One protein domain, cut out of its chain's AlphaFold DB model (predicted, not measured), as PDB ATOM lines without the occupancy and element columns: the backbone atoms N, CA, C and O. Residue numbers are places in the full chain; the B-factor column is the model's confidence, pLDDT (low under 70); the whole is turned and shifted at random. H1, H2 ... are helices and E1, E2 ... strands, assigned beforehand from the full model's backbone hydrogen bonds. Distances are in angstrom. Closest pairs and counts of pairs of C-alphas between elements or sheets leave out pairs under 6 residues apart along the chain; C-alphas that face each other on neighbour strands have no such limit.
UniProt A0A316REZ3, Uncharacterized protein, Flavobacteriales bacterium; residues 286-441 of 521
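What this domain is: This is residues 286 to 441 of the 521 residues of an uncharacterized protein of Flavobacteriales bacterium (UniProt A0A316REZ3). With little regular structure, the domain has a small wall of five short parallel strands, E1 E2 E3 E4 E5, which H3 only grazes; H2 touches H3 and is not on the sheet, and long stretches with no named element, residues 291 to 309, 364 to 385 and 389 to 421, join the parts. The 156 printed residues include, in order, E1 E2 H1 E3 H2 E4 H3 E5, a mixed class. It is compact, with radius of gyration of the C-alphas 15.0 A and spans 40 by 39 by 24 A.

How they stand to each other: From E1, residues 286 to 290, step to E2, residues 310 to 313: N 287 and O 310 are within hydrogen-bond range, 3.2 A. H2, residues 348 to 363, touches H3, residues 422 to 433, with 352 to 359 alone, closest at the C-alphas of Asp 352 and Pro 422, 5.7 A. H3 only grazes the sheet; both helices have every O i to N i+4 pair within range.

Where its parts are: Find C-alpha 286 at (91.039, 78.618, 56.414), H1 at residues 325 to 328, E3 at residues 335 to 337, E4 at residues 386 to 388 and E5 at residues 436 to 438, with C-alpha 438 at (99.846, 94.207, 48.929).

The domain as a whole: The printed part has no cut; pLDDT is under 70 at residues 299 to 303, 391 to 395 and 441.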
ATOM      1  N   GLY A 286      90.415  77.488  55.734       87.81
ATOM      2  CA  GLY A 286      91.039  78.618  56.414       87.81
ATOM      3  C   GLY A 286      91.621  78.214  57.755       87.81
ATOM      4  O   GLY A 286      90.893  77.725  58.618       87.81
ATOM      5  N   VAL A 287      92.919  78.458  57.945       82.88
ATOM      6  CA  VAL A 287      93.619  78.146  59.196       82.88
ATOM      7  C   VAL A 287      94.383  79.353  59.729       82.88
ATOM      8  O   VAL A 287      95.153  80.001  59.017       82.88
ATOM      9  N   THR A 288      94.159  79.668  61.001       83.19
ATOM     10  CA  THR A 288      94.808  80.782  61.697       83.19
ATOM     11  C   THR A 288      95.349  80.307  63.041       83.19
ATOM     12  O   THR A 288      94.615  80.235  64.017       83.19
ATOM     13  N   PHE A 289      96.641  79.983  63.090       76.31
ATOM     14  CA  PHE A 289      97.291  79.447  64.298       76.31
ATOM     15  C   PHE A 289      98.420  80.322  64.845       76.31
ATOM     16  O   PHE A 289      98.895  80.104  65.955       76.31
ATOM     17  N   MET A 290      98.874  81.312  64.074       76.06
ATOM     18  CA  MET A 290     100.072  82.076  64.413       76.06
ATOM     19  C   MET A 290      99.722  83.448  64.966       76.06
ATOM     20  O   MET A 290      99.165  84.299  64.265       76.06
ATOM     21  N   GLY A 291     100.114  83.659  66.217       72.44
ATOM     22  CA  GLY A 291     100.063  84.947  66.889       72.44
ATOM     23  C   GLY A 291     101.445  85.418  67.316       72.44
ATOM     24  O   GLY A 291     102.472  84.993  66.791       72.44
ATOM     25  N   ASN A 292     101.461  86.314  68.298       71.19
ATOM     26  CA  ASN A 292     102.695  86.904  68.797       71.19
ATOM     27  C   ASN A 292     103.618  85.830  69.379       71.19
ATOM     28  O   ASN A 292     103.197  85.032  70.208       71.19
ATOM     29  N   GLY A 293     104.881  85.830  68.953       70.88
ATOM     30  CA  GLY A 293     105.882  84.885  69.448       70.88
ATOM     31  C   GLY A 293     105.881  83.526  68.741       70.88
ATOM     32  O   GLY A 293     106.848  82.786  68.900       70.88
ATOM     33  N   SER A 294     104.877  83.211  67.912       75.25
ATOM     34  CA  SER A 294     104.826  81.958  67.144       75.25
ATOM     35  C   SER A 294     105.874  81.919  66.025       75.25
ATOM     36  O   SER A 294     106.136  82.941  65.398       75.25
ATOM     37  N   SER A 295     106.417  80.739  65.717       76.44
ATOM     38  CA  SER A 295     107.291  80.505  64.551       76.44
ATOM     39  C   SER A 295     106.677  79.491  63.573       76.44
ATOM     40  O   SER A 295     105.768  78.745  63.945       76.44
ATOM     41  N   TRP A 296     107.179  79.448  62.332       75.81
ATOM     42  CA  TRP A 296     106.894  78.364  61.388       75.81
ATOM     43  C   TRP A 296     107.544  77.064  61.878       75.81
ATOM     44  O   TRP A 296     108.600  77.101  62.512       75.81
ATOM     45  N   LYS A 297     106.960  75.915  61.530       72.31
ATOM     46  CA  LYS A 297     107.670  74.630  61.544       72.31
ATOM     47  C   LYS A 297     107.985  74.220  60.129       72.31
ATOM     48  O   LYS A 297     107.099  74.273  59.278       72.31
ATOM     49  N   GLN A 298     109.235  73.827  59.919       70.50
ATOM     50  CA  GLN A 298     109.725  73.463  58.597       70.50
ATOM     51  C   GLN A 298     109.055  72.177  58.099       70.50
ATOM     52  O   GLN A 298     108.491  72.172  57.007       70.50
ATOM     53  N   ASP A 299     108.954  71.165  58.967       65.38
ATOM     54  CA  ASP A 299     108.551  69.805  58.590       65.38
ATOM     55  C   ASP A 299     107.124  69.446  59.048       65.38
ATOM     56  O   ASP A 299     106.923  68.669  59.985       65.38
ATOM     57  N   LEU A 300     106.109  70.024  58.405       68.56
ATOM     58  CA  LEU A 300     104.713  69.582  58.545       68.56
ATOM     59  C   LEU A 300     104.309  68.843  57.267       68.56
ATOM     60  O   LEU A 300     103.885  69.461  56.296       68.56
ATOM     61  N   VAL A 301     104.498  67.525  57.242       60.78
ATOM     62  CA  VAL A 301     104.225  66.696  56.060       60.78
ATOM     63  C   VAL A 301     103.254  65.587  56.456       60.78
ATOM     64  O   VAL A 301     103.553  64.778  57.333       60.78
ATOM     65  N   GLY A 302     102.079  65.565  55.828       67.00
ATOM     66  CA  GLY A 302     100.966  64.696  56.224       67.00
ATOM     67  C   GLY A 302      99.806  64.625  55.226       67.00
ATOM     68  O   GLY A 302      98.869  63.851  55.434       67.00
ATOM     69  N   GLY A 303      99.856  65.398  54.135       68.44
ATOM     70  CA  GLY A 303      98.920  65.317  53.013       68.44
ATOM     71  C   GLY A 303      97.525  65.897  53.266       68.44
ATOM     72  O   GLY A 303      96.633  65.670  52.450       68.44
ATOM     73  N   LYS A 304      97.304  66.632  54.364       77.00
ATOM     74  CA  LYS A 304      95.975  67.185  54.714       77.00
ATOM     75  C   LYS A 304      95.844  68.696  54.534       77.00
ATOM     76  O   LYS A 304      94.813  69.264  54.869       77.00
ATOM     77  N   LEU A 305      96.868  69.359  54.004       84.12
ATOM     78  CA  LEU A 305      96.884  70.818  53.849       84.12
ATOM     79  C   LEU A 305      96.410  71.290  52.461       84.12
ATOM     80  O   LEU A 305      96.345  72.490  52.195       84.12
ATOM     81  N   ASN A 306      96.050  70.364  51.569       87.50
ATOM     82  CA  ASN A 306      95.782  70.637  50.155       87.50
ATOM     83  C   ASN A 306      94.623  71.599  49.888       87.50
ATOM     84  O   ASN A 306      94.697  72.355  48.919       87.50
ATOM     85  N   LYS A 307      93.588  71.596  50.735       89.25
ATOM     86  CA  LYS A 307      92.396  72.444  50.572       89.25
ATOM     87  C   LYS A 307      92.513  73.827  51.209       89.25
ATOM     88  O   LYS A 307      91.588  74.623  51.074       89.25
ATOM     89  N   ILE A 308      93.627  74.150  51.865       88.88
ATOM     90  CA  ILE A 308      93.793  75.462  52.492       88.88
ATOM     91  C   ILE A 308      93.852  76.545  51.408       88.88
ATOM     92  O   ILE A 308      94.723  76.560  50.539       88.88
ATOM     93  N   HIS A 309      92.911  77.481  51.479       91.44
ATOM     94  CA  HIS A 309      92.819  78.665  50.629       91.44
ATOM     95  C   HIS A 309      93.500  79.860  51.269       91.44
ATOM     96  O   HIS A 309      94.125  80.656  50.565       91.44
ATOM     97  N   ASN A 310      93.388  79.996  52.590       89.19
ATOM     98  CA  ASN A 310      93.898  81.155  53.301       89.19
ATOM     99  C   ASN A 310      94.623  80.802  54.599       89.19
ATOM    100  O   ASN A 310      94.150  80.011  55.414       89.19
ATOM    101  N   MET A 311      95.751  81.480  54.804       86.06
ATOM    102  CA  MET A 311      96.554  81.410  56.023       86.06
ATOM    103  C   MET A 311      96.794  82.805  56.585       86.06
ATOM    104  O   MET A 311      96.956  83.761  55.826       86.06
ATOM    105  N   TYR A 312      96.866  82.906  57.910       84.38
ATOM    106  CA  TYR A 312      97.177  84.143  58.623       84.38
ATOM    107  C   TYR A 312      98.418  83.982  59.500       84.38
ATOM    108  O   TYR A 312      98.487  83.035  60.286       84.38
ATOM    109  N   CYS A 313      99.351  84.932  59.404       80.31
ATOM    110  CA  CYS A 313     100.501  85.076  60.291       80.31
ATOM    111  C   CYS A 313     100.567  86.470  60.899       80.31
ATOM    112  O   CYS A 313     100.563  87.469  60.182       80.31
ATOM    113  N   SER A 314     100.686  86.516  62.224       74.69
ATOM    114  CA  SER A 314     100.896  87.746  62.980       74.69
ATOM    115  C   SER A 314     102.003  87.574  64.004       74.69
ATOM    116  O   SER A 314     101.766  87.659  65.212       74.69
ATOM    117  N   SER A 315     103.213  87.315  63.517       78.06
ATOM    118  CA  SER A 315     104.385  87.123  64.361       78.06
ATOM    119  C   SER A 315     105.592  87.894  63.838       78.06
ATOM    120  O   SER A 315     105.883  87.898  62.646       78.06
ATOM    121  N   SER A 316     106.343  88.504  64.757       79.62
ATOM    122  CA  SER A 316     107.672  89.067  64.483       79.62
ATOM    123  C   SER A 316     108.809  88.062  64.671       79.62
ATOM    124  O   SER A 316     109.943  88.373  64.317       79.62
ATOM    125  N   THR A 317     108.545  86.902  65.277       80.38
ATOM    126  CA  THR A 317     109.579  85.899  65.589       80.38
ATOM    127  C   THR A 317     109.757  84.876  64.480       80.38
ATOM    128  O   THR A 317     110.783  84.206  64.447       80.38
ATOM    129  N   VAL A 318     108.798  84.782  63.553       83.06
ATOM    130  CA  VAL A 318     108.925  83.906  62.391       83.06
ATOM    131  C   VAL A 318     110.183  84.245  61.581       83.06
ATOM    132  O   VAL A 318     110.406  85.429  61.262       83.06
ATOM    133  N   PRO A 319     110.994  83.234  61.222       87.56
ATOM    134  CA  PRO A 319     112.080  83.419  60.280       87.56
ATOM    135  C   PRO A 319     111.501  83.798  58.915       87.56
ATOM    136  O   PRO A 319     110.445  83.315  58.495       87.56
ATOM    137  N   VAL A 320     112.175  84.734  58.256       91.56
ATOM    138  CA  VAL A 320     111.852  85.182  56.889       91.56
ATOM    139  C   VAL A 320     112.872  84.670  55.876       91.56
ATOM    140  O   VAL A 320     112.626  84.745  54.680       91.56
ATOM    141  N   ASP A 321     113.995  84.156  56.371       92.25
ATOM    142  CA  ASP A 321     115.087  83.505  55.653       92.25
ATOM    143  C   ASP A 321     114.878  81.994  55.476       92.25
ATOM    144  O   ASP A 321     115.496  81.408  54.593       92.25
ATOM    145  N   ASP A 322     113.970  81.393  56.246       88.00
ATOM    146  CA  ASP A 322     113.675  79.959  56.233       88.00
ATOM    147  C   ASP A 322     112.153  79.710  56.237       88.00
ATOM    148  O   ASP A 322     111.498  79.652  57.283       88.00
ATOM    149  N   LEU A 323     111.559  79.653  55.041       89.12
ATOM    150  CA  LEU A 323     110.114  79.465  54.859       89.12
ATOM    151  C   LEU A 323     109.722  77.978  54.922       89.12
ATOM    152  O   LEU A 323     110.473  77.153  54.414       89.12
ATOM    153  N   PRO A 324     108.514  77.637  55.406       85.81
ATOM    154  CA  PRO A 324     108.092  76.250  55.626       85.81
ATOM    155  C   PRO A 324     107.967  75.386  54.363       85.81
ATOM    156  O   PRO A 324     107.408  75.829  53.356       85.81
ATOM    157  N   ASP A 325     108.389  74.117  54.431       85.00
ATOM    158  CA  ASP A 325     108.276  73.156  53.319       85.00
ATOM    159  C   ASP A 325     106.842  72.695  53.061       85.00
ATOM    160  O   ASP A 325     106.476  72.405  51.920       85.00
ATOM    161  N   TYR A 326     105.981  72.729  54.078       84.50
ATOM    162  CA  TYR A 326     104.574  72.349  53.943       84.50
ATOM    163  C   TYR A 326     103.786  73.217  52.948       84.50
ATOM    164  O   TYR A 326     102.705  72.824  52.509       84.50
ATOM    165  N   LEU A 327     104.318  74.377  52.532       88.44
ATOM    166  CA  LEU A 327     103.781  75.164  51.412       88.44
ATOM    167  C   LEU A 327     103.656  74.325  50.123       88.44
ATOM    168  O   LEU A 327     102.843  74.642  49.251       88.44
ATOM    169  N   TYR A 328     104.433  73.243  50.003       86.69
ATOM    170  CA  TYR A 328     104.338  72.260  48.926       86.69
ATOM    171  C   TYR A 328     102.978  71.536  48.914       86.69
ATOM    172  O   TYR A 328     102.431  71.233  47.851       86.69
ATOM    173  N   GLU A 329     102.405  71.272  50.091       86.00
ATOM    174  CA  GLU A 329     101.150  70.530  50.227       86.00
ATOM    175  C   GLU A 329      99.911  71.390  49.943       86.00
ATOM    176  O   GLU A 329      98.883  70.849  49.546       86.00
ATOM    177  N   ILE A 330      99.995  72.717  50.097       89.19
ATOM    178  CA  ILE A 330      98.862  73.661  50.033       89.19
ATOM    179  C   ILE A 330      98.456  73.955  48.580       89.19
ATOM    180  O   ILE A 330      98.583  75.067  48.071       89.19
ATOM    181  N   ARG A 331      97.955  72.950  47.860       89.38
ATOM    182  CA  ARG A 331      97.648  73.069  46.421       89.38
ATOM    183  C   ARG A 331      96.575  74.098  46.094       89.38
ATOM    184  O   ARG A 331      96.627  74.730  45.036       89.38
ATOM    185  N   GLU A 332      95.640  74.347  47.003       91.56
ATOM    186  CA  GLU A 332      94.591  75.341  46.816       91.56
ATOM    187  C   GLU A 332      94.906  76.726  47.407       91.56
ATOM    188  O   GLU A 332      94.000  77.546  47.559       91.56
ATOM    189  N   PHE A 333      96.176  77.075  47.622       92.44
ATOM    190  CA  PHE A 333      96.511  78.367  48.224       92.44
ATOM    191  C   PHE A 333      96.031  79.576  47.401       92.44
ATOM    192  O   PHE A 333      96.275  79.653  46.191       92.44
ATOM    193  N   ARG A 334      95.337  80.524  48.040       91.75
ATOM    194  CA  ARG A 334      94.803  81.749  47.418       91.75
ATOM    195  C   ARG A 334      95.314  83.021  48.078       91.75
ATOM    196  O   ARG A 334      95.644  83.965  47.364       91.75
ATOM    197  N   ILE A 335      95.373  83.065  49.410       91.88
ATOM    198  CA  ILE A 335      95.752  84.269  50.157       91.88
ATOM    199  C   ILE A 335      96.652  83.907  51.335       91.88
ATOM    200  O   ILE A 335      96.252  83.163  52.229       91.88
ATOM    201  N   TRP A 336      97.823  84.526  51.392       91.62
ATOM    202  CA  TRP A 336      98.651  84.556  52.585       91.62
ATOM    203  C   TRP A 336      98.561  85.931  53.238       91.62
ATOM    204  O   TRP A 336      99.086  86.919  52.723       91.62
ATOM    205  N   ASN A 337      97.869  86.001  54.371       88.69
ATOM    206  CA  ASN A 337      97.747  87.216  55.155       88.69
ATOM    207  C   ASN A 337      98.910  87.322  56.148       88.69
ATOM    208  O   ASN A 337      99.022  86.529  57.082       88.69
ATOM    209  N   LEU A 338      99.775  88.300  55.904       87.81
ATOM    210  CA  LEU A 338     101.012  88.598  56.626       87.81
ATOM    211  C   LEU A 338     101.008  90.053  57.151       87.81
ATOM    212  O   LEU A 338     102.025  90.564  57.624       87.81
ATOM    213  N   ARG A 339      99.873  90.762  57.033       79.44
ATOM    214  CA  ARG A 339      99.712  92.167  57.430       79.44
ATOM    215  C   ARG A 339      99.341  92.270  58.906       79.44
ATOM    216  O   ARG A 339      98.179  92.345  59.292       79.44
ATOM    217  N   ASP A 340     100.349  92.340  59.755       75.31
ATOM    218  CA  ASP A 340     100.201  92.205  61.207       75.31
ATOM    219  C   ASP A 340     100.518  93.482  61.997       75.31
ATOM    220  O   ASP A 340     101.041  93.459  63.114       75.31
ATOM    221  N   GLY A 341     100.209  94.639  61.406       72.12
ATOM    222  CA  GLY A 341     100.535  95.931  62.007       72.12
ATOM    223  C   GLY A 341     102.043  96.164  62.106       72.12
ATOM    224  O   GLY A 341     102.502  96.856  63.018       72.12
ATOM    225  N   GLY A 342     102.806  95.600  61.164       71.62
ATOM    226  CA  GLY A 342     104.251  95.760  61.042       71.62
ATOM    227  C   GLY A 342     105.030  95.005  62.098       71.62
ATOM    228  O   GLY A 342     105.942  95.580  62.683       71.62
ATOM    229  N   ARG A 343     104.686  93.740  62.341       80.19
ATOM    230  CA  ARG A 343     105.506  92.805  63.121       80.19
ATOM    231  C   ARG A 343     106.280  91.859  62.188       80.19
ATOM    232  O   ARG A 343     107.467  91.662  62.426       80.19
ATOM    233  N   PHE A 344     105.688  91.392  61.087       86.69
ATOM    234  CA  PHE A 344     106.264  90.402  60.170       86.69
ATOM    235  C   PHE A 344     107.475  90.937  59.390       86.69
ATOM    236  O   PHE A 344     108.583  90.423  59.535       86.69
ATOM    237  N   ILE A 345     107.291  92.011  58.611       90.06
ATOM    238  CA  ILE A 345     108.336  92.675  57.797       90.06
ATOM    239  C   ILE A 345     108.544  94.132  58.238       90.06
ATOM    240  O   ILE A 345     108.327  95.099  57.502       90.06
ATOM    241  N   ASN A 346     108.896  94.296  59.508       86.31
ATOM    242  CA  ASN A 346     108.982  95.591  60.184       86.31
ATOM    243  C   ASN A 346     110.288  96.365  59.920       86.31
ATOM    244  O   ASN A 346     110.350  97.578  60.142       86.31
ATOM    245  N   THR A 347     111.315  95.694  59.397       90.44
ATOM    246  CA  THR A 347     112.588  96.284  58.963       90.44
ATOM    247  C   THR A 347     112.796  96.096  57.461       90.44
ATOM    248  O   THR A 347     112.161  95.246  56.838       90.44
ATOM    249  N   GLN A 348     113.666  96.926  56.868       92.19
ATOM    250  CA  GLN A 348     114.002  96.818  55.442       92.19
ATOM    251  C   GLN A 348     114.634  95.458  55.142       92.19
ATOM    252  O   GLN A 348     114.219  94.781  54.212       92.19
ATOM    253  N   GLU A 349     115.569  95.040  55.996       95.50
ATOM    254  CA  GLU A 349     116.226  93.738  55.929       95.50
ATOM    255  C   GLU A 349     115.212  92.592  55.922       95.50
ATOM    256  O   GLU A 349     115.236  91.772  55.015       95.50
ATOM    257  N   ARG A 350     114.247  92.569  56.854       94.38
ATOM    258  CA  ARG A 350     113.236  91.500  56.884       94.38
ATOM    259  C   ARG A 350     112.352  91.487  55.638       94.38
ATOM    260  O   ARG A 350     112.016  90.407  55.163       94.38
ATOM    261  N   ALA A 351     111.970  92.657  55.118       94.44
ATOM    262  CA  ALA A 351     111.181  92.748  53.890       94.44
ATOM    263  C   ALA A 351     111.945  92.194  52.678       94.44
ATOM    264  O   ALA A 351     111.386  91.426  51.897       94.44
ATOM    265  N   ASP A 352     113.223  92.551  52.549       97.75
ATOM    266  CA  ASP A 352     114.080  92.113  51.448       97.75
ATOM    267  C   ASP A 352     114.384  90.613  51.549       97.75
ATOM    268  O   ASP A 352     114.235  89.888  50.565       97.75
ATOM    269  N   THR A 353     114.736  90.132  52.745       97.94
ATOM    270  CA  THR A 353     114.984  88.712  53.020       97.94
ATOM    271  C   THR A 353     113.752  87.868  52.718       97.94
ATOM    272  O   THR A 353     113.869  86.905  51.971       97.94
ATOM    273  N   PHE A 354     112.563  88.266  53.187       96.69
ATOM    274  CA  PHE A 354     111.326  87.529  52.905       96.69
ATOM    275  C   PHE A 354     111.080  87.358  51.403       96.69
ATOM    276  O   PHE A 354     110.816  86.252  50.937       96.69
ATOM    277  N   VAL A 355     111.172  88.446  50.629       98.12
ATOM    278  CA  VAL A 355     110.945  88.398  49.178       98.12
ATOM    279  C   VAL A 355     111.992  87.535  48.483       98.12
ATOM    280  O   VAL A 355     111.647  86.759  47.592       98.12
ATOM    281  N   ASN A 356     113.257  87.654  48.890       98.31
ATOM    282  CA  ASN A 356     114.335  86.844  48.340       98.31
ATOM    283  C   ASN A 356     114.098  85.358  48.602       98.31
ATOM    284  O   ASN A 356     114.040  84.589  47.647       98.31
ATOM    285  N   THR A 357     113.872  84.977  49.856       97.50
ATOM    286  CA  THR A 357     113.634  83.588  50.249       97.50
ATOM    287  C   THR A 357     112.366  83.024  49.617       97.50
ATOM    288  O   THR A 357     112.373  81.884  49.159       97.50
ATOM    289  N   PHE A 358     111.284  83.804  49.529       97.25
ATOM    290  CA  PHE A 358     110.052  83.366  48.871       97.25
ATOM    291  C   PHE A 358     110.269  83.069  47.386       97.25
ATOM    292  O   PHE A 358     109.856  82.015  46.900       97.25
ATOM    293  N   TYR A 359     110.952  83.969  46.673       97.94
ATOM    294  CA  TYR A 359     111.295  83.760  45.270       97.94
ATOM    295  C   TYR A 359     112.191  82.531  45.095       97.94
ATOM    296  O   TYR A 359     111.877  81.655  44.294       97.94
ATOM    297  N   ASP A 360     113.274  82.438  45.869       96.62
ATOM    298  CA  ASP A 360     114.270  81.374  45.737       96.62
ATOM    299  C   ASP A 360     113.653  80.000  46.060       96.62
ATOM    300  O   ASP A 360     113.886  79.034  45.333       96.62
ATOM    301  N   LYS A 361     112.786  79.918  47.081       94.62
ATOM    302  CA  LYS A 361     112.051  78.692  47.428       94.62
ATOM    303  C   LYS A 361     111.049  78.285  46.350       94.62
ATOM    304  O   LYS A 361     110.925  77.109  46.040       94.62
ATOM    305  N   MET A 362     110.341  79.240  45.755       94.62
ATOM    306  CA  MET A 362     109.430  78.936  44.654       94.62
ATOM    307  C   MET A 362     110.187  78.450  43.410       94.62
ATOM    308  O   MET A 362     109.713  77.549  42.724       94.62
ATOM    309  N   MET A 363     111.350  79.040  43.117       94.81
ATOM    310  CA  MET A 363     112.176  78.659  41.967       94.81
ATOM    311  C   MET A 363     112.913  77.332  42.170       94.81
ATOM    312  O   MET A 363     113.277  76.696  41.183       94.81
ATOM    313  N   SER A 364     113.150  76.905  43.414       94.00
ATOM    314  CA  SER A 364     113.793  75.616  43.696       94.00
ATOM    315  C   SER A 364     112.875  74.420  43.437       94.00
ATOM    316  O   SER A 364     113.352  73.290  43.343       94.00
ATOM    317  N   TRP A 365     111.569  74.654  43.297       93.19
ATOM    318  CA  TRP A 365     110.583  73.627  42.994       93.19
ATOM    319  C   TRP A 365     110.398  73.470  41.486       93.19
ATOM    320  O   TRP A 365     109.734  74.267  40.823       93.19
ATOM    321  N   ASP A 366     110.956  72.385  40.962       92.12
ATOM    322  CA  ASP A 366     110.944  71.995  39.550       92.12
ATOM    323  C   ASP A 366     109.541  71.830  38.939       92.12
ATOM    324  O   ASP A 366     109.370  71.975  37.726       92.12
ATOM    325  N   TYR A 367     108.522  71.564  39.760       91.94
ATOM    326  CA  TYR A 367     107.144  71.402  39.299       91.94
ATOM    327  C   TYR A 367     106.359  72.710  39.121       91.94
ATOM    328  O   TYR A 367     105.259  72.697  38.552       91.94
ATOM    329  N   ILE A 368     106.893  73.842  39.592       94.50
ATOM    330  CA  ILE A 368     106.231  75.143  39.485       94.50
ATOM    331  C   ILE A 368     106.302  75.658  38.045       94.50
ATOM    332  O   ILE A 368     107.361  75.756  37.434       94.50
ATOM    333  N   THR A 369     105.148  76.043  37.502       94.06
ATOM    334  CA  THR A 369     105.016  76.550  36.128       94.06
ATOM    335  C   THR A 369     104.539  78.004  36.116       94.06
ATOM    336  O   THR A 369     104.044  78.526  37.112       94.06
ATOM    337  N   MET A 370     104.610  78.675  34.967       95.25
ATOM    338  CA  MET A 370     103.998  80.002  34.764       95.25
ATOM    339  C   MET A 370     102.494  79.904  34.430       95.25
ATOM    340  O   MET A 370     101.952  80.702  33.668       95.25
ATOM    341  N   SER A 371     101.805  78.883  34.949       93.62
ATOM    342  CA  SER A 371     100.390  78.620  34.674       93.62
ATOM    343  C   SER A 371      99.645  78.121  35.915       93.62
ATOM    344  O   SER A 371     100.249  77.809  36.941       93.62
ATOM    345  N   GLN A 372      98.316  78.014  35.807       93.44
ATOM    346  CA  GLN A 372      97.461  77.481  36.874       93.44
ATOM    347  C   GLN A 372      97.750  76.013  37.221       93.44
ATOM    348  O   GLN A 372      97.402  75.580  38.320       93.44
ATOM    349  N   VAL A 373      98.359  75.256  36.305       95.38
ATOM    350  CA  VAL A 373      98.612  73.819  36.447       95.38
ATOM    351  C   VAL A 373     100.117  73.586  36.528       95.38
ATOM    352  O   VAL A 373     100.873  74.014  35.657       95.38
ATOM    353  N   ALA A 374     100.556  72.940  37.600       94.88
ATOM    354  CA  ALA A 374     101.933  72.511  37.783       94.88
ATOM    355  C   ALA A 374     102.291  71.341  36.846       94.88
ATOM    356  O   ALA A 374     101.410  70.709  36.262       94.88
ATOM    357  N   SER A 375     103.581  71.029  36.692       95.00
ATOM    358  CA  SER A 375     104.008  69.935  35.802       95.00
ATOM    359  C   SER A 375     103.576  68.544  36.290       95.00
ATOM    360  O   SER A 375     103.465  67.621  35.488       95.00
ATOM    361  N   ASP A 376     103.258  68.408  37.579       93.06
ATOM    362  CA  ASP A 376     102.689  67.202  38.188       93.06
ATOM    363  C   ASP A 376     101.177  67.029  37.921       93.06
ATOM    364  O   ASP A 376     100.569  66.069  38.390       93.06
ATOM    365  N   GLY A 377     100.557  67.953  37.178       93.25
ATOM    366  CA  GLY A 377      99.131  67.946  36.845       93.25
ATOM    367  C   GLY A 377      98.217  68.517  37.934       93.25
ATOM    368  O   GLY A 377      97.019  68.681  37.694       93.25
ATOM    369  N   ASN A 378      98.754  68.864  39.107       92.00
ATOM    370  CA  ASN A 378      97.990  69.499  40.176       92.00
ATOM    371  C   ASN A 378      97.885  71.013  39.963       92.00
ATOM    372  O   ASN A 378      98.547  71.609  39.110       92.00
ATOM    373  N   ARG A 379      97.072  71.681  40.789       92.88
ATOM    374  CA  ARG A 379      97.095  73.144  40.846       92.88
ATOM    375  C   ARG A 379      98.481  73.627  41.285       92.88
ATOM    376  O   ARG A 379      99.025  73.158  42.283       92.88
ATOM    377  N   ASN A 380      98.998  74.622  40.571       94.62
ATOM    378  CA  ASN A 380     100.125  75.423  41.019       94.62
ATOM    379  C   ASN A 380      99.662  76.372  42.134       94.62
ATOM    380  O   ASN A 380      98.889  77.305  41.892       94.62
ATOM    381  N   GLN A 381     100.126  76.129  43.357       93.38
ATOM    382  CA  GLN A 381      99.715  76.877  44.541       93.38
ATOM    383  C   GLN A 381     100.116  78.350  44.510       93.38
ATOM    384  O   GLN A 381      99.413  79.187  45.074       93.38
ATOM    385  N   PHE A 382     101.214  78.674  43.829       95.38
ATOM    386  CA  PHE A 382     101.753  80.027  43.777       95.38
ATOM    387  C   PHE A 382     101.202  80.846  42.614       95.38
ATOM    388  O   PHE A 382     101.409  82.061  42.570       95.38
ATOM    389  N   TYR A 383     100.483  80.213  41.684       94.62
ATOM    390  CA  TYR A 383      99.846  80.925  40.588       94.62
ATOM    391  C   TYR A 383      98.582  81.647  41.071       94.62
ATOM    392  O   TYR A 383      97.656  81.024  41.607       94.62
ATOM    393  N   LYS A 384      98.526  82.966  40.845       92.44
ATOM    394  CA  LYS A 384      97.489  83.875  41.373       92.44
ATOM    395  C   LYS A 384      97.379  83.891  42.904       92.44
ATOM    396  O   LYS A 384      96.308  84.164  43.444       92.44
ATOM    397  N   LEU A 385      98.476  83.608  43.608       94.62
ATOM    398  CA  LEU A 385      98.543  83.784  45.058       94.62
ATOM    399  C   LEU A 385      98.538  85.279  45.413       94.62
ATOM    400  O   LEU A 385      99.219  86.081  44.771       94.62
ATOM    401  N   THR A 386      97.787  85.651  46.449       94.44
ATOM    402  CA  THR A 386      97.845  86.987  47.054       94.44
ATOM    403  C   THR A 386      98.720  86.964  48.302       94.44
ATOM    404  O   THR A 386      98.441  86.204  49.226       94.44
ATOM    405  N   LEU A 387      99.744  87.814  48.343       93.69
ATOM    406  CA  LEU A 387     100.583  88.069  49.511       93.69
ATOM    407  C   LEU A 387     100.164  89.418  50.101       93.69
ATOM    408  O   LEU A 387     100.438  90.474  49.527       93.69
ATOM    409  N   ASP A 388      99.467  89.385  51.233       89.44
ATOM    410  CA  ASP A 388      98.945  90.579  51.897       89.44
ATOM    411  C   ASP A 388      99.881  91.007  53.035       89.44
ATOM    412  O   ASP A 388      99.834  90.437  54.121       89.44
ATOM    413  N   LEU A 389     100.770  91.971  52.772       87.81
ATOM    414  CA  LEU A 389     101.884  92.357  53.653       87.81
ATOM    415  C   LEU A 389     101.743  93.775  54.230       87.81
ATOM    416  O   LEU A 389     102.606  94.219  54.990       87.81
ATOM    417  N   TYR A 390     100.697  94.518  53.861       82.31
ATOM    418  CA  TYR A 390     100.547  95.924  54.228       82.31
ATOM    419  C   TYR A 390      99.094  96.317  54.493       82.31
ATOM    420  O   TYR A 390      98.192  96.029  53.716       82.31
ATOM    421  N   ALA A 391      98.883  97.083  55.566       69.81
ATOM    422  CA  ALA A 391      97.604  97.712  55.870       69.81
ATOM    423  C   ALA A 391      97.770  99.230  56.012       69.81
ATOM    424  O   ALA A 391      98.470  99.711  56.903       69.81
ATOM    425  N   ALA A 392      97.050 100.011  55.203       63.62
ATOM    426  CA  ALA A 392      97.111 101.478  55.257       63.62
ATOM    427  C   ALA A 392      96.674 102.071  56.612       63.62
ATOM    428  O   ALA A 392      97.101 103.170  56.979       63.62
ATOM    429  N   VAL A 393      95.833 101.333  57.347       57.78
ATOM    430  CA  VAL A 393      95.347 101.679  58.692       57.78
ATOM    431  C   VAL A 393      96.418 101.525  59.778       57.78
ATOM    432  O   VAL A 393      96.307 102.163  60.817       57.78
ATOM    433  N   SER A 394      97.464 100.727  59.531       65.62
ATOM    434  CA  SER A 394      98.621 100.559  60.421       65.62
ATOM    435  C   SER A 394      99.907 100.451  59.579       65.62
ATOM    436  O   SER A 394     100.416  99.356  59.341       65.62
ATOM    437  N   PRO A 395     100.405 101.581  59.033       69.81
ATOM    438  CA  PRO A 395     101.379 101.594  57.941       69.81
ATOM    439  C   PRO A 395     102.832 101.468  58.430       69.81
ATOM    440  O   PRO A 395     103.671 102.338  58.182       69.81
ATOM    441  N   THR A 396     103.124 100.399  59.159       76.50
ATOM    442  CA  THR A 396     104.419 100.139  59.809       76.50
ATOM    443  C   THR A 396     105.292  99.146  59.036       76.50
ATOM    444  O   THR A 396     106.518  99.232  59.132       76.50
ATOM    445  N   ASN A 397     104.695  98.262  58.225       81.62
ATOM    446  CA  ASN A 397     105.413  97.341  57.334       81.62
ATOM    447  C   ASN A 397     106.315  98.094  56.340       81.62
ATOM    448  O   ASN A 397     105.995  99.203  55.890       81.62
ATOM    449  N   LYS A 398     107.451  97.489  55.982       85.56
ATOM    450  CA  LYS A 398     108.388  98.053  55.004       85.56
ATOM    451  C   LYS A 398     108.084  97.562  53.597       85.56
ATOM    452  O   LYS A 398     107.617  96.449  53.393       85.56
ATOM    453  N   ARG A 399     108.351  98.425  52.619       88.38
ATOM    454  CA  ARG A 399     108.355  98.041  51.208       88.38
ATOM    455  C   ARG A 399     109.701  97.368  50.909       88.38
ATOM    456  O   ARG A 399     110.709  97.934  51.329       88.38
ATOM    457  N   PRO A 400     109.742  96.234  50.192       92.75
ATOM    458  CA  PRO A 400     110.991  95.667  49.696       92.75
ATOM    459  C   PRO A 400     111.781  96.677  48.850       92.75
ATOM    460  O   PRO A 400     111.205  97.589  48.249       92.75
ATOM    461  N   SER A 401     113.102  96.545  48.837       89.38
ATOM    462  CA  SER A 401     114.011  97.475  48.174       89.38
ATOM    463  C   SER A 401     114.120  97.227  46.664       89.38
ATOM    464  O   SER A 401     113.828  96.146  46.149       89.38
ATOM    465  N   GLY A 402     114.555  98.261  45.942       85.88
ATOM    466  CA  GLY A 402     114.675  98.255  44.484       85.88
ATOM    467  C   GLY A 402     113.526  98.968  43.773       85.88
ATOM    468  O   GLY A 402     112.582  99.471  44.388       85.88
ATOM    469  N   VAL A 403     113.633  99.032  42.449       81.75
ATOM    470  CA  VAL A 403     112.608  99.598  41.565       81.75
ATOM    471  C   VAL A 403     111.706  98.462  41.091       81.75
ATOM    472  O   VAL A 403     112.190  97.381  40.771       81.75
ATOM    473  N   TYR A 404     110.391  98.686  41.068       83.31
ATOM    474  CA  TYR A 404     109.464  97.726  40.465       83.31
ATOM    475  C   TYR A 404     109.582  97.814  38.945       83.31
ATOM    476  O   TYR A 404     109.102  98.776  38.347       83.31
ATOM    477  N   GLN A 405     110.271  96.854  38.338       83.88
ATOM    478  CA  GLN A 405     110.551  96.846  36.905       83.88
ATOM    479  C   GLN A 405     110.874  95.433  36.413       83.88
ATOM    480  O   GLN A 405     111.233  94.556  37.203       83.88
ATOM    481  N   ALA A 406     110.801  95.238  35.096       86.19
ATOM    482  CA  ALA A 406     111.258  94.014  34.456       86.19
ATOM    483  C   ALA A 406     112.776  93.838  34.630       86.19
ATOM    484  O   ALA A 406     113.529  94.756  34.290       86.19
ATOM    485  N   PRO A 407     113.250  92.674  35.106       94.62
ATOM    486  CA  PRO A 407     114.676  92.398  35.144       94.62
ATOM    487  C   PRO A 407     115.228  92.084  33.750       94.62
ATOM    488  O   PRO A 407     114.497  91.760  32.809       94.62
ATOM    489  N   ASN A 408     116.554  92.126  33.620       95.88
ATOM    490  CA  ASN A 408     117.220  91.807  32.362       95.88
ATOM    491  C   ASN A 408     116.891  90.373  31.898       95.88
ATOM    492  O   ASN A 408     116.990  89.426  32.679       95.88
ATOM    493  N   GLY A 409     116.517  90.210  30.626       95.75
ATOM    494  CA  GLY A 409     116.139  88.917  30.040       95.75
ATOM    495  C   GLY A 409     114.733  88.417  30.400       95.75
ATOM    496  O   GLY A 409     114.405  87.267  30.093       95.75
ATOM    497  N   PHE A 410     113.907  89.242  31.052       97.38
ATOM    498  CA  PHE A 410     112.509  88.921  31.330       97.38
ATOM    499  C   PHE A 410     111.680  88.848  30.044       97.38
ATOM    500  O   PHE A 410     111.731  89.751  29.209       97.38
ATOM    501  N   VAL A 411     110.864  87.801  29.914       93.50
ATOM    502  CA  VAL A 411     109.881  87.651  28.833       93.50
ATOM    503  C   VAL A 411     108.597  87.093  29.434       93.50
ATOM    504  O   VAL A 411     108.597  85.987  29.979       93.50
ATOM    505  N   LYS A 412     107.496  87.847  29.329       91.44
ATOM    506  CA  LYS A 412     106.215  87.487  29.950       91.44
ATOM    507  C   LYS A 412     105.754  86.091  29.513       91.44
ATOM    508  O   LYS A 412     105.629  85.828  28.320       91.44
ATOM    509  N   GLY A 413     105.507  85.214  30.483       88.12
ATOM    510  CA  GLY A 413     105.071  83.828  30.280       88.12
ATOM    511  C   GLY A 413     106.134  82.876  29.714       88.12
ATOM    512  O   GLY A 413     105.794  81.741  29.392       88.12
ATOM    513  N   VAL A 414     107.390  83.317  29.568       92.75
ATOM    514  CA  VAL A 414     108.468  82.527  28.939       92.75
ATOM    515  C   VAL A 414     109.735  82.485  29.794       92.75
ATOM    516  O   VAL A 414     110.310  81.418  29.981       92.75
ATOM    517  N   SER A 415     110.193  83.628  30.308       95.62
ATOM    518  CA  SER A 415     111.458  83.755  31.043       95.62
ATOM    519  C   SER A 415     111.299  84.700  32.227       95.62
ATOM    520  O   SER A 415     110.757  85.798  32.090       95.62
ATOM    521  N   ASN A 416     111.832  84.302  33.381       97.12
ATOM    522  CA  ASN A 416     111.914  85.162  34.564       97.12
ATOM    523  C   ASN A 416     113.033  86.209  34.463       97.12
ATOM    524  O   ASN A 416     113.075  87.131  35.273       97.12
ATOM    525  N   GLY A 417     113.921  86.097  33.468       96.69
ATOM    526  CA  GLY A 417     115.134  86.903  33.402       96.69
ATOM    527  C   GLY A 417     116.051  86.658  34.602       96.69
ATOM    528  O   GLY A 417     116.001  85.603  35.233       96.69
ATOM    529  N   ASN A 418     116.873  87.655  34.917       97.25
ATOM    530  CA  ASN A 418     117.828  87.629  36.023       97.25
ATOM    531  C   ASN A 418     117.504  88.742  37.036       97.25
ATOM    532  O   ASN A 418     118.173  89.779  37.022       97.25
ATOM    533  N   PRO A 419     116.458  88.593  37.873       97.81
ATOM    534  CA  PRO A 419     116.132  89.588  38.888       97.81
ATOM    535  C   PRO A 419     117.233  89.680  39.944       97.81
ATOM    536  O   PRO A 419     117.665  88.671  40.499       97.81
ATOM    537  N   THR A 420     117.666  90.904  40.235       96.44
ATOM    538  CA  THR A 420     118.754  91.200  41.180       96.44
ATOM    539  C   THR A 420     118.266  91.900  42.442       96.44
ATOM    540  O   THR A 420     118.902  91.791  43.488       96.44
ATOM    541  N   THR A 421     117.122  92.588  42.372       96.94
ATOM    542  CA  THR A 421     116.517  93.275  43.521       96.94
ATOM    543  C   THR A 421     115.236  92.586  44.002       96.94
ATOM    544  O   THR A 421     114.546  91.942  43.202       96.94
ATOM    545  N   PRO A 422     114.848  92.750  45.282       98.00
ATOM    546  CA  PRO A 422     113.560  92.268  45.781       98.00
ATOM    547  C   PRO A 422     112.372  92.755  44.940       98.00
ATOM    548  O   PRO A 422     111.501  91.968  44.581       98.00
ATOM    549  N   MET A 423     112.340  94.032  44.553       95.81
ATOM    550  CA  MET A 423     111.236  94.561  43.742       95.81
ATOM    551  C   MET A 423     111.207  94.026  42.297       95.81
ATOM    552  O   MET A 423     110.116  93.884  41.745       95.81
ATOM    553  N   GLU A 424     112.345  93.650  41.704       96.56
ATOM    554  CA  GLU A 424     112.380  92.904  40.432       96.56
ATOM    555  C   GLU A 424     111.837  91.477  40.598       96.56
ATOM    556  O   GLU A 424     111.090  90.997  39.747       96.56
ATOM    557  N   LYS A 425     112.145  90.799  41.714       98.56
ATOM    558  CA  LYS A 425     111.559  89.483  42.034       98.56
ATOM    559  C   LYS A 425     110.036  89.577  42.169       98.56
ATOM    560  O   LYS A 425     109.324  88.776  41.568       98.56
ATOM    561  N   VAL A 426     109.523  90.594  42.871       95.81
ATOM    562  CA  VAL A 426     108.072  90.865  42.946       95.81
ATOM    563  C   VAL A 426     107.487  91.101  41.549       95.81
ATOM    564  O   VAL A 426     106.447  90.532  41.226       95.81
ATOM    565  N   TYR A 427     108.165  91.870  40.689       95.88
ATOM    566  CA  TYR A 427     107.726  92.090  39.305       95.88
ATOM    567  C   TYR A 427     107.572  90.777  38.529       95.88
ATOM    568  O   TYR A 427     106.541  90.562  37.886       95.88
ATOM    569  N   VAL A 428     108.561  89.883  38.612       96.94
ATOM    570  CA  VAL A 428     108.516  88.563  37.963       96.94
ATOM    571  C   VAL A 428     107.333  87.742  38.472       96.94
ATOM    572  O   VAL A 428     106.565  87.200  37.676       96.94
ATOM    573  N   LEU A 429     107.153  87.678  39.792       97.56
ATOM    574  CA  LEU A 429     106.081  86.913  40.429       97.56
ATOM    575  C   LEU A 429     104.688  87.434  40.052       97.56
ATOM    576  O   LEU A 429     103.776  86.648  39.785       97.56
ATOM    577  N   THR A 430     104.522  88.750  39.937       92.00
ATOM    578  CA  THR A 430     103.278  89.345  39.441       92.00
ATOM    579  C   THR A 430     103.038  89.016  37.969       92.00
ATOM    580  O   THR A 430     101.954  88.561  37.610       92.00
ATOM    581  N   ASN A 431     104.040  89.189  37.106       92.12
ATOM    582  CA  ASN A 431     103.823  89.156  35.659       92.12
ATOM    583  C   ASN A 431     103.850  87.752  35.038       92.12
ATOM    584  O   ASN A 431     103.108  87.507  34.086       92.12
ATOM    585  N   ASN A 432     104.661  86.830  35.567       92.69
ATOM    586  CA  ASN A 432     104.744  85.449  35.071       92.69
ATOM    587  C   ASN A 432     103.873  84.471  35.863       92.69
ATOM    588  O   ASN A 432     103.432  83.464  35.314       92.69
ATOM    589  N   TYR A 433     103.582  84.769  37.130       94.75
ATOM    590  CA  TYR A 433     102.820  83.870  38.005       94.75
ATOM    591  C   TYR A 433     101.482  84.466  38.463       94.75
ATOM    592  O   TYR A 433     100.734  83.829  39.204       94.75
ATOM    593  N   GLY A 434     101.140  85.672  38.000       87.19
ATOM    594  CA  GLY A 434      99.856  86.316  38.273       87.19
ATOM    595  C   GLY A 434      99.643  86.689  39.739       87.19
ATOM    596  O   GLY A 434      98.495  86.849  40.149       87.19
ATOM    597  N   GLN A 435     100.706  86.759  40.549       93.75
ATOM    598  CA  GLN A 435     100.588  87.036  41.980       93.75
ATOM    599  C   GLN A 435     100.192  88.484  42.263       93.75
ATOM    600  O   GLN A 435     100.616  89.415  41.578       93.75
ATOM    601  N   THR A 436      99.436  88.675  43.343       91.44
ATOM    602  CA  THR A 436      99.084  89.999  43.868       91.44
ATOM    603  C   THR A 436      99.872  90.270  45.144       91.44
ATOM    604  O   THR A 436      99.842  89.458  46.063       91.44
ATOM    605  N   TRP A 437     100.555  91.411  45.217       90.25
ATOM    606  CA  TRP A 437     101.385  91.795  46.361       90.25
ATOM    607  C   TRP A 437     100.868  93.095  46.979       90.25
ATOM    608  O   TRP A 437     101.002  94.166  46.387       90.25
ATOM    609  N   VAL A 438     100.295  93.021  48.182       85.81
ATOM    610  CA  VAL A 438      99.846  94.207  48.929       85.81
ATOM    611  C   VAL A 438     101.022  94.733  49.745       85.81
ATOM    612  O   VAL A 438     101.332  94.214  50.815       85.81
ATOM    613  N   LEU A 439     101.707  95.751  49.225       84.88
ATOM    614  CA  LEU A 439     102.940  96.298  49.798       84.88
ATOM    615  C   LEU A 439     102.763  97.739  50.273       84.88
ATOM    616  O   LEU A 439     101.879  98.466  49.821       84.88
ATOM    617  N   ALA A 440     103.664  98.183  51.152       77.62
ATOM    618  CA  ALA A 440     103.738  99.592  51.510       77.62
ATOM    619  C   ALA A 440     104.022 100.457  50.258       77.62
ATOM    620  O   ALA A 440     104.803 100.046  49.386       77.62
ATOM    621  N   PRO A 441     103.423 101.658  50.163       68.62
ATOM    622  CA  PRO A 441     103.605 102.544  49.019       68.62
ATOM    623  C   PRO A 441     105.051 103.051  48.933       68.62
ATOM    624  O   PRO A 441     105.757 103.150  49.941       68.62
TER     625      PRO A 441